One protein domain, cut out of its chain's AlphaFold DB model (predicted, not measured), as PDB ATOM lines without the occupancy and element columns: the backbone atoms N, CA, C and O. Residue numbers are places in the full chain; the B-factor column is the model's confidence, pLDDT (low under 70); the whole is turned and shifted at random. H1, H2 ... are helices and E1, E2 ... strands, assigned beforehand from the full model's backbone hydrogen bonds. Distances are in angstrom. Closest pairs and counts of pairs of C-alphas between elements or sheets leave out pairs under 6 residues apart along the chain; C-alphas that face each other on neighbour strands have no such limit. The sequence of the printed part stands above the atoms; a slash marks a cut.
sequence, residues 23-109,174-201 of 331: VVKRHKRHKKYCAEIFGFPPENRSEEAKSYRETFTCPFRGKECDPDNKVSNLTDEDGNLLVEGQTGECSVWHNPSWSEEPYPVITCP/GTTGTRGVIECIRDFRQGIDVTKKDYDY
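Overview. This is residues 23 to 109 and 174 to 201 of the 331 residues of the protein "NotI domain-containing protein" of Archaeoglobales archaeon (UniProt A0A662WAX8). There is little regular structure: long loops run about a small antiparallel sheet, E1 E2 E3, which H2 grazes. Of 115 printed residues, 34 are in E1, H1, E2, E3 and H2, a mixed class. It is compact, radius of gyration of the C-alphas 14.4 A, spanning 42 by 35 by 25 A.

Along the chain. Find E1, residues 34 to 37, from C-alpha 34 at (6.703, -25.233, -30.724), then H1, 47 to 54, E2, 89 to 94, and E3, 103 to 106. H2, residues 178 to 189, runs 16.9 A to C-alpha 189 at (0.426, -30.127, -21.385).

Arrangement. Antiparallel E1 and E2 have N 35 and O 91 within hydrogen-bond range, 2.8 A. Hairpin E2 and E3 has N 92 and O 105 at 2.9 A. The closest C-alphas of H2 and E1, 181 and 34, are 6.7 A apart. H1 is apart from H2; in both, every O i to N i+4 pair is within range.

Size, cuts and confidence. The H1 to E2 link is long. Across the cut, C-alphas 109 and 174 are 10.1 A apart. Residues 23 to 28 have pLDDT under 70.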
ATOM      1  N   VAL A  23      26.772 -17.476 -45.362       45.03
ATOM      2  CA  VAL A  23      26.715 -18.348 -44.179       45.03
ATOM      3  C   VAL A  23      27.146 -17.523 -42.983       45.03
ATOM      4  O   VAL A  23      28.305 -17.116 -42.884       45.03
ATOM      5  N   VAL A  24      26.206 -17.268 -42.085       48.28
ATOM      6  CA  VAL A  24      26.481 -16.447 -40.918       48.28
ATOM      7  C   VAL A  24      27.067 -17.300 -39.791       48.28
ATOM      8  O   VAL A  24      26.659 -18.448 -39.582       48.28
ATOM      9  N   LYS A  25      28.084 -16.779 -39.090       46.00
ATOM     10  CA  LYS A  25      28.700 -17.464 -37.945       46.00
ATOM     11  C   LYS A  25      27.638 -17.611 -36.854       46.00
ATOM     12  O   LYS A  25      27.174 -16.624 -36.306       46.00
ATOM     13  N   ARG A  26      27.259 -18.857 -36.546       48.22
ATOM     14  CA  ARG A  26      26.229 -19.174 -35.547       48.22
ATOM     15  C   ARG A  26      26.634 -18.675 -34.160       48.22
ATOM     16  O   ARG A  26      27.380 -19.354 -33.454       48.22
ATOM     17  N   HIS A  27      26.086 -17.541 -33.745       49.91
ATOM     18  CA  HIS A  27      25.873 -17.279 -32.330       49.91
ATOM     19  C   HIS A  27      24.752 -18.206 -31.817       49.91
ATOM     20  O   HIS A  27      23.976 -18.750 -32.599       49.91
ATOM     21  N   LYS A  28      24.804 -18.516 -30.517       59.97
ATOM     22  CA  LYS A  28      24.000 -19.489 -29.747       59.97
ATOM     23  C   LYS A  28      22.721 -19.978 -30.468       59.97
ATOM     24  O   LYS A  28      21.777 -19.217 -30.624       59.97
ATOM     25  N   ARG A  29      22.685 -21.257 -30.880       75.19
ATOM     26  CA  ARG A  29      21.491 -21.865 -31.505       75.19
ATOM     27  C   ARG A  29      20.282 -21.688 -30.586       75.19
ATOM     28  O   ARG A  29      20.352 -22.063 -29.414       75.19
ATOM     29  N   HIS A  30      19.189 -21.156 -31.123       85.12
ATOM     30  CA  HIS A  30      17.915 -21.133 -30.421       85.12
ATOM     31  C   HIS A  30      17.434 -22.564 -30.201       85.12
ATOM     32  O   HIS A  30      17.625 -23.428 -31.062       85.12
ATOM     33  N   LYS A  31      16.799 -22.814 -29.060       92.81
ATOM     34  CA  LYS A  31      16.230 -24.126 -28.763       92.81
ATOM     35  C   LYS A  31      15.066 -24.421 -29.705       92.81
ATOM     36  O   LYS A  31      14.295 -23.528 -30.052       92.81
ATOM     37  N   LYS A  32      14.938 -25.663 -30.139       94.88
ATOM     38  CA  LYS A  32      13.822 -26.115 -30.961       94.88
ATOM     39  C   LYS A  32      12.667 -26.505 -30.053       94.88
ATOM     40  O   LYS A  32      12.808 -27.421 -29.260       94.88
ATOM     41  N   TYR A  33      11.533 -25.826 -30.175       97.31
ATOM     42  CA  TYR A  33      10.253 -26.164 -29.538       97.31
ATOM     43  C   TYR A  33       9.107 -25.551 -30.363       97.31
ATOM     44  O   TYR A  33       9.372 -24.820 -31.321       97.31
ATOM     45  N   CYS A  34       7.847 -25.855 -30.046       97.81
ATOM     46  CA  CYS A  34       6.703 -25.233 -30.724       97.81
ATOM     47  C   CYS A  34       6.691 -23.718 -30.477       97.81
ATOM     48  O   CYS A  34       6.655 -23.280 -29.328       97.81
ATOM     49  N   ALA A  35       6.701 -22.917 -31.541       98.12
ATOM     50  CA  ALA A  35       6.627 -21.463 -31.434       98.12
ATOM     51  C   ALA A  35       5.201 -21.004 -31.099       98.12
ATOM     52  O   ALA A  35       5.037 -20.050 -30.346       98.12
ATOM     53  N   GLU A  36       4.180 -21.719 -31.581       98.56
ATOM     54  CA  GLU A  36       2.775 -21.498 -31.229       98.56
ATOM     55  C   GLU A  36       2.069 -22.831 -30.940       98.56
ATOM     56  O   GLU A  36       2.128 -23.772 -31.737       98.56
ATOM     57  N   ILE A  37       1.337 -22.876 -29.823       98.19
ATOM     58  CA  ILE A  37       0.412 -23.956 -29.456       98.19
ATOM     59  C   ILE A  37      -0.981 -23.335 -29.310       98.19
ATOM     60  O   ILE A  37      -1.199 -22.484 -28.441       98.19
ATOM     61  N   PHE A  38      -1.891 -23.749 -30.193       98.00
ATOM     62  CA  PHE A  38      -3.200 -23.147 -30.457       98.00
ATOM     63  C   PHE A  38      -3.112 -21.656 -30.803       98.00
ATOM     64  O   PHE A  38      -3.905 -20.862 -30.324       98.00
ATOM     65  N   GLY A  39      -2.126 -21.266 -31.621       97.75
ATOM     66  CA  GLY A  39      -1.945 -19.883 -32.086       97.75
ATOM     67  C   GLY A  39      -1.335 -18.913 -31.069       97.75
ATOM     68  O   GLY A  39      -1.259 -17.717 -31.334       97.75
ATOM     69  N   PHE A  40      -0.879 -19.410 -29.916       98.44
ATOM     70  CA  PHE A  40      -0.230 -18.596 -28.888       98.44
ATOM     71  C   PHE A  40       1.146 -19.157 -28.528       98.44
ATOM     72  O   PHE A  40       1.273 -20.380 -28.375       98.44
ATOM     73  N   PRO A  41       2.151 -18.296 -28.284       98.19
ATOM     74  CA  PRO A  41       3.425 -18.721 -27.717       98.19
ATOM     75  C   PRO A  41       3.245 -19.509 -26.412       98.19
ATOM     76  O   PRO A  41       2.346 -19.170 -25.628       98.19
ATOM     77  N   PRO A  42       4.061 -20.545 -26.136       97.62
ATOM     78  CA  PRO A  42       3.936 -21.352 -24.921       97.62
ATOM     79  C   PRO A  42       3.945 -20.529 -23.626       97.62
ATOM     80  O   PRO A  42       3.249 -20.872 -22.677       97.62
ATOM     81  N   GLU A  43       4.683 -19.425 -23.585       96.06
ATOM     82  CA  GLU A  43       4.771 -18.511 -22.447       96.06
ATOM     83  C   GLU A  43       3.534 -17.619 -22.254       96.06
ATOM     84  O   GLU A  43       3.356 -17.041 -21.181       96.06
ATOM     85  N   ASN A  44       2.658 -17.504 -23.256       97.25
ATOM     86  CA  ASN A  44       1.432 -16.726 -23.126       97.25
ATOM     87  C   ASN A  44       0.426 -17.489 -22.247       97.25
ATOM     88  O   ASN A  44      -0.010 -18.590 -22.591       97.25
ATOM     89  N   ARG A  45       0.077 -16.910 -21.093       94.75
ATOM     90  CA  ARG A  45      -0.840 -17.480 -20.088       94.75
ATOM     91  C   ARG A  45      -2.148 -16.693 -19.951       94.75
ATOM     92  O   ARG A  45      -2.780 -16.788 -18.903       94.75
ATOM     93  N   SER A  46      -2.525 -15.897 -20.953       96.81
ATOM     94  CA  SER A  46      -3.811 -15.194 -20.939       96.81
ATOM     95  C   SER A  46      -4.982 -16.181 -20.848       96.81
ATOM     96  O   SER A  46      -4.863 -17.336 -21.262       96.81
ATOM     97  N   GLU A  47      -6.121 -15.720 -20.330       97.19
ATOM     98  CA  GLU A  47      -7.345 -16.533 -20.276       97.19
ATOM     99  C   GLU A  47      -7.815 -16.952 -21.675       97.19
ATOM    100  O   GLU A  47      -8.251 -18.081 -21.870       97.19
ATOM    101  N   GLU A  48      -7.615 -16.091 -22.677       96.50
ATOM    102  CA  GLU A  48      -7.852 -16.419 -24.085       96.50
ATOM    103  C   GLU A  48      -6.997 -17.619 -24.531       96.50
ATOM    104  O   GLU A  48      -7.523 -18.614 -25.026       96.50
ATOM    105  N   ALA A  49      -5.679 -17.569 -24.299       97.31
ATOM    106  CA  ALA A  49      -4.772 -18.642 -24.693       97.31
ATOM    107  C   ALA A  49      -5.099 -19.961 -23.978       97.31
ATOM    108  O   ALA A  49      -5.007 -21.027 -24.587       97.31
ATOM    109  N   LYS A  50      -5.475 -19.908 -22.692       96.94
ATOM    110  CA  LYS A  50      -5.921 -21.088 -21.934       96.94
ATOM    111  C   LYS A  50      -7.197 -21.678 -22.526       96.94
ATOM    112  O   LYS A  50      -7.211 -22.864 -22.829       96.94
ATOM    113  N   SER A  51      -8.204 -20.844 -22.788       97.31
ATOM    114  CA  SER A  51      -9.492 -21.279 -23.333       97.31
ATOM    115  C   SER A  51      -9.341 -22.039 -24.656       97.31
ATOM    116  O   SER A  51      -9.876 -23.141 -24.797       97.31
ATOM    117  N   TYR A  52      -8.544 -21.530 -25.603       97.25
ATOM    118  CA  TYR A  52      -8.296 -22.229 -26.873       97.25
ATOM    119  C   TYR A  52      -7.574 -23.572 -26.689       97.25
ATOM    120  O   TYR A  52      -7.874 -24.535 -27.393       97.25
ATOM    121  N   ARG A  53      -6.640 -23.653 -25.735       96.81
ATOM    122  CA  ARG A  53      -5.871 -24.875 -25.445       96.81
ATOM    123  C   ARG A  53      -6.706 -25.942 -24.741       96.81
ATOM    124  O   ARG A  53      -6.550 -27.113 -25.060       96.81
ATOM    125  N   GLU A  54      -7.567 -25.543 -23.811       95.56
ATOM    126  CA  GLU A  54      -8.440 -26.444 -23.045       95.56
ATOM    127  C   GLU A  54      -9.593 -26.992 -23.892       95.56
ATOM    128  O   GLU A  54      -9.992 -28.139 -23.727       95.56
ATOM    129  N   THR A  55     -10.106 -26.189 -24.827       95.38
ATOM    130  CA  THR A  55     -11.215 -26.578 -25.718       95.38
ATOM    131  C   THR A  55     -10.756 -27.169 -27.050       95.38
ATOM    132  O   THR A  55     -11.590 -27.483 -27.893       95.38
ATOM    133  N   PHE A  56      -9.442 -27.265 -27.279       96.00
ATOM    134  CA  PHE A  56      -8.843 -27.686 -28.549       96.00
ATOM    135  C   PHE A  56      -9.353 -26.914 -29.785       96.00
ATOM    136  O   PHE A  56      -9.342 -27.410 -30.916       96.00
ATOM    137  N   THR A  57      -9.760 -25.659 -29.590       96.31
ATOM    138  CA  THR A  57     -10.319 -24.809 -30.645       96.31
ATOM    139  C   THR A  57      -9.201 -24.092 -31.402       96.31
ATOM    140  O   THR A  57      -8.294 -23.512 -30.810       96.31
ATOM    141  N   CYS A  58      -9.265 -24.081 -32.734       97.31
ATOM    142  CA  CYS A  58      -8.361 -23.289 -33.561       97.31
ATOM    143  C   CYS A  58      -8.783 -21.809 -33.554       97.31
ATOM    144  O   CYS A  58      -9.863 -21.493 -34.070       97.31
ATOM    145  N   PRO A  59      -7.932 -20.877 -33.081       96.62
ATOM    146  CA  PRO A  59      -8.281 -19.454 -33.039       96.62
ATOM    147  C   PRO A  59      -8.438 -18.830 -34.429       96.62
ATOM    148  O   PRO A  59      -9.073 -17.792 -34.571       96.62
ATOM    149  N   PHE A  60      -7.885 -19.462 -35.467       96.75
ATOM    150  CA  PHE A  60      -7.921 -18.946 -36.838       96.75
ATOM    151  C   PHE A  60      -9.143 -19.417 -37.631       96.75
ATOM    152  O   PHE A  60      -9.455 -18.841 -38.665       96.75
ATOM    153  N   ARG A  61      -9.832 -20.465 -37.161       93.38
ATOM    154  CA  ARG A  61     -11.039 -21.007 -37.812       93.38
ATOM    155  C   ARG A  61     -12.310 -20.804 -36.990       93.38
ATOM    156  O   ARG A  61     -13.396 -20.986 -37.527       93.38
ATOM    157  N   GLY A  62     -12.185 -20.533 -35.688       91.62
ATOM    158  CA  GLY A  62     -13.323 -20.445 -34.767       91.62
ATOM    159  C   GLY A  62     -14.030 -21.782 -34.503       91.62
ATOM    160  O   GLY A  62     -15.151 -21.789 -34.006       91.62
ATOM    161  N   LYS A  63     -13.396 -22.907 -34.847       93.31
ATOM    162  CA  LYS A  63     -13.892 -24.277 -34.636       93.31
ATOM    163  C   LYS A  63     -12.752 -25.191 -34.204       93.31
ATOM    164  O   LYS A  63     -11.608 -24.738 -34.127       93.31
ATOM    165  N   GLU A  64     -13.060 -26.456 -33.939       92.62
ATOM    166  CA  GLU A  64     -12.078 -27.473 -33.549       92.62
ATOM    167  C   GLU A  64     -10.821 -27.425 -34.438       92.62
ATOM    168  O   GLU A  64     -10.880 -27.196 -35.659       92.62
ATOM    169  N   CYS A  65      -9.656 -27.566 -33.801       93.44
ATOM    170  CA  CYS A  65      -8.394 -27.687 -34.516       93.44
ATOM    171  C   CYS A  65      -8.424 -28.911 -35.434       93.44
ATOM    172  O   CYS A  65      -9.186 -29.837 -35.194       93.44
ATOM    173  N   ASP A  66      -7.648 -28.865 -36.520       91.19
ATOM    174  CA  ASP A  66      -7.739 -29.824 -37.625       91.19
ATOM    175  C   ASP A  66      -7.862 -31.278 -37.119       91.19
ATOM    176  O   ASP A  66      -6.880 -31.806 -36.581       91.19
ATOM    177  N   PRO A  67      -9.044 -31.906 -37.256       86.50
ATOM    178  CA  PRO A  67      -9.273 -33.234 -36.699       86.50
ATOM    179  C   PRO A  67      -8.470 -34.306 -37.442       86.50
ATOM    180  O   PRO A  67      -8.207 -35.361 -36.873       86.50
ATOM    181  N   ASP A  68      -8.026 -34.020 -38.669       86.62
ATOM    182  CA  ASP A  68      -7.326 -34.976 -39.519       86.62
ATOM    183  C   ASP A  68      -5.806 -34.809 -39.408       86.62
ATOM    184  O   ASP A  68      -5.069 -35.782 -39.249       86.62
ATOM    185  N   ASN A  69      -5.314 -33.564 -39.456       87.50
ATOM    186  CA  ASN A  69      -3.871 -33.292 -39.549       87.50
ATOM    187  C   ASN A  69      -3.231 -32.791 -38.251       87.50
ATOM    188  O   ASN A  69      -2.003 -32.705 -38.167       87.50
ATOM    189  N   LYS A  70      -4.026 -32.422 -37.241       91.69
ATOM    190  CA  LYS A  70      -3.514 -31.972 -35.938       91.69
ATOM    191  C   LYS A  70      -3.816 -32.963 -34.828       91.69
ATOM    192  O   LYS A  70      -3.805 -32.565 -33.671       91.69
ATOM    193  N   VAL A  71      -3.940 -34.245 -35.147       91.50
ATOM    194  CA  VAL A  71      -3.976 -35.362 -34.191       91.50
ATOM    195  C   VAL A  71      -2.705 -36.205 -34.355       91.50
ATOM    196  O   VAL A  71      -2.137 -36.285 -35.441       91.50
ATOM    197  N   SER A  72      -2.211 -36.797 -33.266       91.50
ATOM    198  CA  SER A  72      -1.020 -37.653 -33.283       91.50
ATOM    199  C   SER A  72      -1.382 -39.088 -32.926       91.50
ATOM    200  O   SER A  72      -1.956 -39.330 -31.873       91.50
ATOM    201  N   ASN A  73      -0.928 -40.036 -33.747       92.38
ATOM    202  CA  ASN A  73      -1.011 -41.474 -33.465       92.38
ATOM    203  C   ASN A  73       0.290 -42.040 -32.863       92.38
ATOM    204  O   ASN A  73       0.474 -43.252 -32.809       92.38
ATOM    205  N   LEU A  74       1.239 -41.180 -32.477       94.06
ATOM    206  CA  LEU A  74       2.496 -41.616 -31.869       94.06
ATOM    207  C   LEU A  74       2.275 -42.078 -30.429       94.06
ATOM    208  O   LEU A  74       1.640 -41.366 -29.648       94.06
ATOM    209  N   THR A  75       2.874 -43.214 -30.081       95.19
ATOM    210  CA  THR A  75       2.800 -43.812 -28.747       95.19
ATOM    211  C   THR A  75       4.139 -43.779 -28.008       95.19
ATOM    212  O   THR A  75       5.208 -43.564 -28.600       95.19
ATOM    213  N   ASP A  76       4.082 -43.962 -26.692       92.25
ATOM    214  CA  ASP A  76       5.231 -44.322 -25.867       92.25
ATOM    215  C   ASP A  76       5.602 -45.811 -26.026       92.25
ATOM    216  O   ASP A  76       5.089 -46.510 -26.906       92.25
ATOM    217  N   GLU A  77       6.561 -46.269 -25.218       92.25
ATOM    218  CA  GLU A  77       7.067 -47.650 -25.225       92.25
ATOM    219  C   GLU A  77       6.025 -48.664 -24.727       92.25
ATOM    220  O   GLU A  77       6.071 -49.827 -25.126       92.25
ATOM    221  N   ASP A  78       5.057 -48.208 -23.931       93.75
ATOM    222  CA  ASP A  78       3.967 -49.013 -23.375       93.75
ATOM    223  C   ASP A  78       2.724 -49.026 -24.290       93.75
ATOM    224  O   ASP A  78       1.732 -49.696 -24.000       93.75
ATOM    225  N   GLY A  79       2.769 -48.309 -25.418       92.94
ATOM    226  CA  GLY A  79       1.686 -48.238 -26.400       92.94
ATOM    227  C   GLY A  79       0.621 -47.177 -26.107       92.94
ATOM    228  O   GLY A  79      -0.377 -47.121 -26.827       92.94
ATOM    229  N   ASN A  80       0.816 -46.308 -25.113       92.81
ATOM    230  CA  ASN A  80      -0.106 -45.203 -24.834       92.81
ATOM    231  C   ASN A  80       0.178 -44.024 -25.763       92.81
ATOM    232  O   ASN A  80       1.333 -43.738 -26.078       92.81
ATOM    233  N   LEU A  81      -0.860 -43.300 -26.188       94.56
ATOM    234  CA  LEU A  81      -0.685 -42.095 -27.002       94.56
ATOM    235  C   LEU A  81       0.176 -41.062 -26.264       94.56
ATOM    236  O   LEU A  81      -0.079 -40.730 -25.110       94.56
ATOM    237  N   LEU A  82       1.161 -40.487 -26.960       94.00
ATOM    238  CA  LEU A  82       2.000 -39.427 -26.391       94.00
ATOM    239  C   LEU A  82       1.192 -38.165 -26.071       94.00
ATOM    240  O   LEU A  82       1.529 -37.437 -25.140       94.00
ATOM    241  N   VAL A  83       0.169 -37.877 -26.876       93.94
ATOM    242  CA  VAL A  83      -0.711 -36.712 -26.750       93.94
ATOM    243  C   VAL A  83      -2.109 -37.126 -27.201       93.94
ATOM    244  O   VAL A  83      -2.285 -37.509 -28.353       93.94
ATOM    245  N   GLU A  84      -3.099 -37.013 -26.318       91.00
ATOM    246  CA  GLU A  84      -4.511 -37.252 -26.654       91.00
ATOM    247  C   GLU A  84      -5.167 -36.007 -27.285       91.00
ATOM    248  O   GLU A  84      -4.886 -34.875 -26.892       91.00
ATOM    249  N   GLY A  85      -6.063 -36.174 -28.256       89.12
ATOM    250  CA  GLY A  85      -6.737 -35.045 -28.917       89.12
ATOM    251  C   GLY A  85      -5.802 -34.166 -29.761       89.12
ATOM    252  O   GLY A  85      -4.738 -34.601 -30.213       89.12
ATOM    253  N   GLN A  86      -6.193 -32.911 -30.000       94.50
ATOM    254  CA  GLN A  86      -5.501 -32.060 -30.969       94.50
ATOM    255  C   GLN A  86      -4.193 -31.472 -30.431       94.50
ATOM    256  O   GLN A  86      -4.122 -30.819 -29.393       94.50
ATOM    257  N   THR A  87      -3.137 -31.636 -31.213       95.44
ATOM    258  CA  THR A  87      -1.780 -31.139 -30.972       95.44
ATOM    259  C   THR A  87      -1.706 -29.614 -30.872       95.44
ATOM    260  O   THR A  87      -0.908 -29.086 -30.098       95.44
ATOM    261  N   GLY A  88      -2.528 -28.898 -31.650       96.12
ATOM    262  CA  GLY A  88      -2.559 -27.434 -31.688       96.12
ATOM    263  C   GLY A  88      -1.283 -26.777 -32.218       96.12
ATOM    264  O   GLY A  88      -1.160 -25.556 -32.147       96.12
ATOM    265  N   GLU A  89      -0.317 -27.537 -32.734       97.06
ATOM    266  CA  GLU A  89       0.933 -26.976 -33.242       97.06
ATOM    267  C   GLU A  89       0.671 -26.162 -34.514       97.06
ATOM    268  O   GLU A  89       0.160 -26.663 -35.515       97.06
ATOM    269  N   CYS A  90       0.959 -24.863 -34.436       98.25
ATOM    270  CA  CYS A  90       0.702 -23.915 -35.523       98.25
ATOM    271  C   CYS A  90       1.996 -23.449 -36.199       98.25
ATOM    272  O   CYS A  90       2.006 -23.179 -37.403       98.25
ATOM    273  N   SER A  91       3.074 -23.368 -35.420       98.50
ATOM    274  CA  SER A  91       4.412 -23.029 -35.886       98.50
ATOM    275  C   SER A  91       5.484 -23.578 -34.942       98.50
ATOM    276  O   SER A  91       5.227 -23.865 -33.766       98.50
ATOM    277  N   VAL A  92       6.712 -23.703 -35.447       98.25
ATOM    278  CA  VAL A  92       7.876 -24.225 -34.714       98.25
ATOM    279  C   VAL A  92       9.086 -23.316 -34.865       98.25
ATOM    280  O   VAL A  92       9.287 -22.692 -35.906       98.25
ATOM    281  N   TRP A  93       9.934 -23.265 -33.840       97.69
ATOM    282  CA  TRP A  93      11.197 -22.541 -33.930       97.69
ATOM    283  C   TRP A  93      12.215 -23.282 -34.793       97.69
ATOM    284  O   TRP A  93      12.582 -24.428 -34.538       97.69
ATOM    285  N   HIS A  94      12.759 -22.589 -35.784       94.88
ATOM    286  CA  HIS A  94      13.819 -23.103 -36.633       94.88
ATOM    287  C   HIS A  94      15.034 -22.180 -36.641       94.88
ATOM    288  O   HIS A  94      14.917 -20.969 -36.518       94.88
ATOM    289  N   ASN A  95      16.222 -22.754 -36.830       92.75
ATOM    290  CA  ASN A  95      17.473 -22.005 -36.959       92.75
ATOM    291  C   ASN A  95      18.013 -22.161 -38.390       92.75
ATOM    292  O   ASN A  95      18.898 -23.011 -38.609       92.75
ATOM    293  N   PRO A  96      17.485 -21.402 -39.372       89.44
ATOM    294  CA  PRO A  96      17.961 -21.508 -40.739       89.44
ATOM    295  C   PRO A  96      19.450 -21.181 -40.821       89.44
ATOM    296  O   PRO A  96      19.951 -20.299 -40.136       89.44
ATOM    297  N   SER A  97      20.176 -21.857 -41.711       85.75
ATOM    298  CA  SER A  97      21.610 -21.593 -41.918       85.75
ATOM    299  C   SER A  97      21.917 -20.201 -42.483       85.75
ATOM    300  O   SER A  97      23.082 -19.836 -42.604       85.75
ATOM    301  N   TRP A  98      20.881 -19.481 -42.900       82.94
ATOM    302  CA  TRP A  98      20.939 -18.205 -43.596       82.94
ATOM    303  C   TRP A  98      20.489 -17.010 -42.746       82.94
ATOM    304  O   TRP A  98      20.520 -15.885 -43.233       82.94
ATOM    305  N   SER A  99      20.053 -17.250 -41.509       84.44
ATOM    306  CA  SER A  99      19.638 -16.219 -40.558       84.44
ATOM    307  C   SER A  99      20.477 -16.344 -39.292       84.44
ATOM    308  O   SER A  99      20.794 -17.458 -38.872       84.44
ATOM    309  N   GLU A 100      20.827 -15.211 -38.687       82.69
ATOM    310  CA  GLU A 100      21.362 -15.181 -37.320       82.69
ATOM    311  C   GLU A 100      20.251 -15.381 -36.288       82.69
ATOM    312  O   GLU A 100      20.471 -16.030 -35.267       82.69
ATOM    313  N   GLU A 101      19.053 -14.886 -36.594       87.19
ATOM    314  CA  GLU A 101      17.883 -14.983 -35.729       87.19
ATOM    315  C   GLU A 101      17.087 -16.267 -35.999       87.19
ATOM    316  O   GLU A 101      16.974 -16.701 -37.161       87.19
ATOM    317  N   PRO A 102      16.504 -16.882 -34.957       91.00
ATOM    318  CA  PRO A 102      15.576 -17.985 -35.126       91.00
ATOM    319  C   PRO A 102      14.307 -17.526 -35.842       91.00
ATOM    320  O   PRO A 102      13.853 -16.394 -35.706       91.00
ATOM    321  N   TYR A 103      13.713 -18.446 -36.591       94.25
ATOM    322  CA  TYR A 103      12.511 -18.212 -37.373       94.25
ATOM    323  C   TYR A 103      11.343 -19.014 -36.798       94.25
ATOM    324  O   TYR A 103      11.481 -20.235 -36.675       94.25
ATOM    325  N   PRO A 104      10.199 -18.388 -36.479       97.00
ATOM    326  CA  PRO A 104       8.973 -19.120 -36.201       97.00
ATOM    327  C   PRO A 104       8.380 -19.556 -37.543       97.00
ATOM    328  O   PRO A 104       7.889 -18.728 -38.306       97.00
ATOM    329  N   VAL A 105       8.479 -20.840 -37.881       98.19
ATOM    330  CA  VAL A 105       8.031 -21.365 -39.178       98.19
ATOM    331  C   VAL A 105       6.624 -21.924 -39.063       98.19
ATOM    332  O   VAL A 105       6.382 -22.798 -38.234       98.19
ATOM    333  N   ILE A 106       5.711 -21.435 -39.903       98.62
ATOM    334  CA  ILE A 106       4.323 -21.891 -39.987       98.62
ATOM    335  C   ILE A 106       4.279 -23.317 -40.534       98.62
ATOM    336  O   ILE A 106       4.742 -23.595 -41.643       98.62
ATOM    337  N   THR A 107       3.647 -24.199 -39.770       97.88
ATOM    338  CA  THR A 107       3.478 -25.630 -40.072       97.88
ATOM    339  C   THR A 107       2.009 -26.056 -40.111       97.88
ATOM    340  O   THR A 107       1.671 -27.234 -40.239       97.88
ATOM    341  N   CYS A 108       1.096 -25.094 -39.984       97.75
ATOM    342  CA  CYS A 108      -0.341 -25.287 -40.113       97.75
ATOM    343  C   CYS A 108      -0.898 -24.282 -41.131       97.75
ATOM    344  O   CYS A 108      -0.772 -23.079 -40.890       97.75
ATOM    345  N   PRO A 109      -1.543 -24.714 -42.232       96.75
ATOM    346  CA  PRO A 109      -2.073 -23.788 -43.237       96.75
ATOM    347  C   PRO A 109      -3.165 -22.873 -42.668       96.75
ATOM    348  O   PRO A 109      -3.247 -21.703 -43.028       96.75
ATOM    349  N   GLY A 174       6.173 -28.581 -43.599       94.50
ATOM    350  CA  GLY A 174       6.094 -29.798 -42.803       94.50
ATOM    351  C   GLY A 174       7.285 -29.919 -41.858       94.50
ATOM    352  O   GLY A 174       8.320 -29.273 -42.035       94.50
ATOM    353  N   THR A 175       7.184 -30.814 -40.881       94.75
ATOM    354  CA  THR A 175       8.305 -31.177 -40.005       94.75
ATOM    355  C   THR A 175       8.894 -32.532 -40.402       94.75
ATOM    356  O   THR A 175       8.244 -33.366 -41.031       94.75
ATOM    357  N   THR A 176      10.162 -32.754 -40.067       93.56
ATOM    358  CA  THR A 176      10.787 -34.084 -40.032       93.56
ATOM    359  C   THR A 176      11.024 -34.460 -38.579       93.56
ATOM    360  O   THR A 176      11.365 -33.584 -37.787       93.56
ATOM    361  N   GLY A 177      10.917 -35.740 -38.219       88.69
ATOM    362  CA  GLY A 177      11.048 -36.135 -36.812       88.69
ATOM    363  C   GLY A 177       9.880 -35.621 -35.968       88.69
ATOM    364  O   GLY A 177      10.082 -35.081 -34.887       88.69
ATOM    365  N   THR A 178       8.648 -35.771 -36.470       90.69
ATOM    366  CA  THR A 178       7.407 -35.286 -35.839       90.69
ATOM    367  C   THR A 178       7.286 -35.681 -34.364       90.69
ATOM    368  O   THR A 178       6.731 -34.913 -33.583       90.69
ATOM    369  N   ARG A 179       7.882 -36.808 -33.945       95.31
ATOM    370  CA  ARG A 179       7.937 -37.226 -32.536       95.31
ATOM    371  C   ARG A 179       8.457 -36.131 -31.602       95.31
ATOM    372  O   ARG A 179       7.808 -35.896 -30.593       95.31
ATOM    373  N   GLY A 180       9.523 -35.407 -31.952       96.94
ATOM    374  CA  GLY A 180      10.052 -34.335 -31.098       96.94
ATOM    375  C   GLY A 180       9.074 -33.166 -30.919       96.94
ATOM    376  O   GLY A 180       8.985 -32.580 -29.843       96.94
ATOM    377  N   VAL A 181       8.276 -32.857 -31.947       97.06
ATOM    378  CA  VAL A 181       7.205 -31.846 -31.864       97.06
ATOM    379  C   VAL A 181       6.080 -32.331 -30.943       97.06
ATOM    380  O   VAL A 181       5.596 -31.579 -30.099       97.06
ATOM    381  N   ILE A 182       5.696 -33.604 -31.054       97.38
ATOM    382  CA  ILE A 182       4.667 -34.208 -30.198       97.38
ATOM    383  C   ILE A 182       5.133 -34.311 -28.739       97.38
ATOM    384  O   ILE A 182       4.371 -33.985 -27.833       97.38
ATOM    385  N   GLU A 183       6.394 -34.668 -28.495       97.56
ATOM    386  CA  GLU A 183       7.003 -34.652 -27.159       97.56
ATOM    387  C   GLU A 183       7.006 -33.239 -26.555       97.56
ATOM    388  O   GLU A 183       6.710 -33.083 -25.372       97.56
ATOM    389  N   CYS A 184       7.253 -32.200 -27.362       97.94
ATOM    390  CA  CYS A 184       7.111 -30.808 -26.927       97.94
ATOM    391  C   CYS A 184       5.684 -30.495 -26.467       97.94
ATOM    392  O   CYS A 184       5.491 -29.854 -25.436       97.94
ATOM    393  N   ILE A 185       4.672 -30.945 -27.205       97.75
ATOM    394  CA  ILE A 185       3.269 -30.706 -26.847       97.75
ATOM    395  C   ILE A 185       2.876 -31.484 -25.589       97.75
ATOM    396  O   ILE A 185       2.211 -30.927 -24.714       97.75
ATOM    397  N   ARG A 186       3.309 -32.744 -25.466       97.38
ATOM    398  CA  ARG A 186       3.103 -33.557 -24.261       97.38
ATOM    399  C   ARG A 186       3.671 -32.850 -23.036       97.38
ATOM    400  O   ARG A 186       2.955 -32.631 -22.065       97.38
ATOM    401  N   ASP A 187       4.939 -32.456 -23.107       98.00
ATOM    402  CA  ASP A 187       5.627 -31.768 -22.020       98.00
ATOM    403  C   ASP A 187       4.915 -30.453 -21.657       98.00
ATOM    404  O   ASP A 187       4.677 -30.180 -20.480       98.00
ATOM    405  N   PHE A 188       4.507 -29.666 -22.658       98.00
ATOM    406  CA  PHE A 188       3.733 -28.441 -22.444       98.00
ATOM    407  C   PHE A 188       2.437 -28.703 -21.666       98.00
ATOM    408  O   PHE A 188       2.135 -27.987 -20.711       98.00
ATOM    409  N   ARG A 189       1.683 -29.741 -22.047       95.81
ATOM    410  CA  ARG A 189       0.426 -30.127 -21.385       95.81
ATOM    411  C   ARG A 189       0.634 -30.659 -19.968       95.81
ATOM    412  O   ARG A 189      -0.236 -30.484 -19.126       95.81
ATOM    413  N   GLN A 190       1.798 -31.235 -19.685       96.12
ATOM    414  CA  GLN A 190       2.215 -31.643 -18.338       96.12
ATOM    415  C   GLN A 190       2.722 -30.467 -17.480       96.12
ATOM    416  O   GLN A 190       3.203 -30.673 -16.368       96.12
ATOM    417  N   GLY A 191       2.641 -29.227 -17.977       96.06
ATOM    418  CA  GLY A 191       3.083 -28.032 -17.256       96.06
ATOM    419  C   GLY A 191       4.596 -27.800 -17.296       96.06
ATOM    420  O   GLY A 191       5.105 -26.933 -16.584       96.06
ATOM    421  N   ILE A 192       5.330 -28.540 -18.130       97.50
ATOM    422  CA  ILE A 192       6.773 -28.369 -18.291       97.50
ATOM    423  C   ILE A 192       7.047 -27.120 -19.139       97.50
ATOM    424  O   ILE A 192       6.428 -26.882 -20.177       97.50
ATOM    425  N   ASP A 193       8.027 -26.324 -18.713       97.00
ATOM    426  CA  ASP A 193       8.502 -25.162 -19.464       97.00
ATOM    427  C   ASP A 193       9.318 -25.590 -20.695       97.00
ATOM    428  O   ASP A 193      10.540 -25.774 -20.644       97.00
ATOM    429  N   VAL A 194       8.622 -25.741 -21.821       97.62
ATOM    430  CA  VAL A 194       9.199 -26.174 -23.103       97.62
ATOM    431  C   VAL A 194      10.214 -25.191 -23.683       97.62
ATOM    432  O   VAL A 194      11.104 -25.611 -24.415       97.62
ATOM    433  N   THR A 195      10.167 -23.908 -23.302       96.12
ATOM    434  CA  THR A 195      11.121 -22.885 -23.778       96.12
ATOM    435  C   THR A 195      12.547 -23.151 -23.280       96.12
ATOM    436  O   THR A 195      13.537 -22.661 -23.828       96.12
ATOM    437  N   LYS A 196      12.674 -23.971 -22.229       95.62
ATOM    438  CA  LYS A 196      13.951 -24.379 -21.644       95.62
ATOM    439  C   LYS A 196      14.475 -25.705 -22.191       95.62
ATOM    440  O   LYS A 196      15.614 -26.046 -21.859       95.62
ATOM    441  N   LYS A 197      13.736 -26.407 -23.048       96.12
ATOM    442  CA  LYS A 197      14.136 -27.688 -23.646       96.12
ATOM    443  C   LYS A 197      14.443 -27.540 -25.134       96.12
ATOM    444  O   LYS A 197      14.041 -26.564 -25.752       96.12
ATOM    445  N   ASP A 198      15.210 -28.482 -25.672       95.62
ATOM    446  CA  ASP A 198      15.547 -28.565 -27.095       95.62
ATOM    447  C   ASP A 198      15.032 -29.907 -27.624       95.62
ATOM    448  O   ASP A 198      15.463 -30.958 -27.152       95.62
ATOM    449  N   TYR A 199      14.064 -29.863 -28.536       96.94
ATOM    450  CA  TYR A 199      13.370 -31.033 -29.067       96.94
ATOM    451  C   TYR A 199      13.928 -31.423 -30.435       96.94
ATOM    452  O   TYR A 199      14.200 -30.572 -31.288       96.94
ATOM    453  N   ASP A 200      14.082 -32.726 -30.676       95.50
ATOM    454  CA  ASP A 200      14.668 -33.205 -31.924       95.50
ATOM    455  C   ASP A 200      13.636 -33.269 -33.054       95.50
ATOM    456  O   ASP A 200      12.893 -34.234 -33.215       95.50
ATOM    457  N   TYR A 201      13.596 -32.203 -33.848       96.31
ATOM    458  CA  TYR A 201      12.892 -32.167 -35.123       96.31
ATOM    459  C   TYR A 201      13.653 -31.327 -36.155       96.31
ATOM    460  O   TYR A 201      14.570 -30.550 -35.853       96.31
TER     461      TYR A 201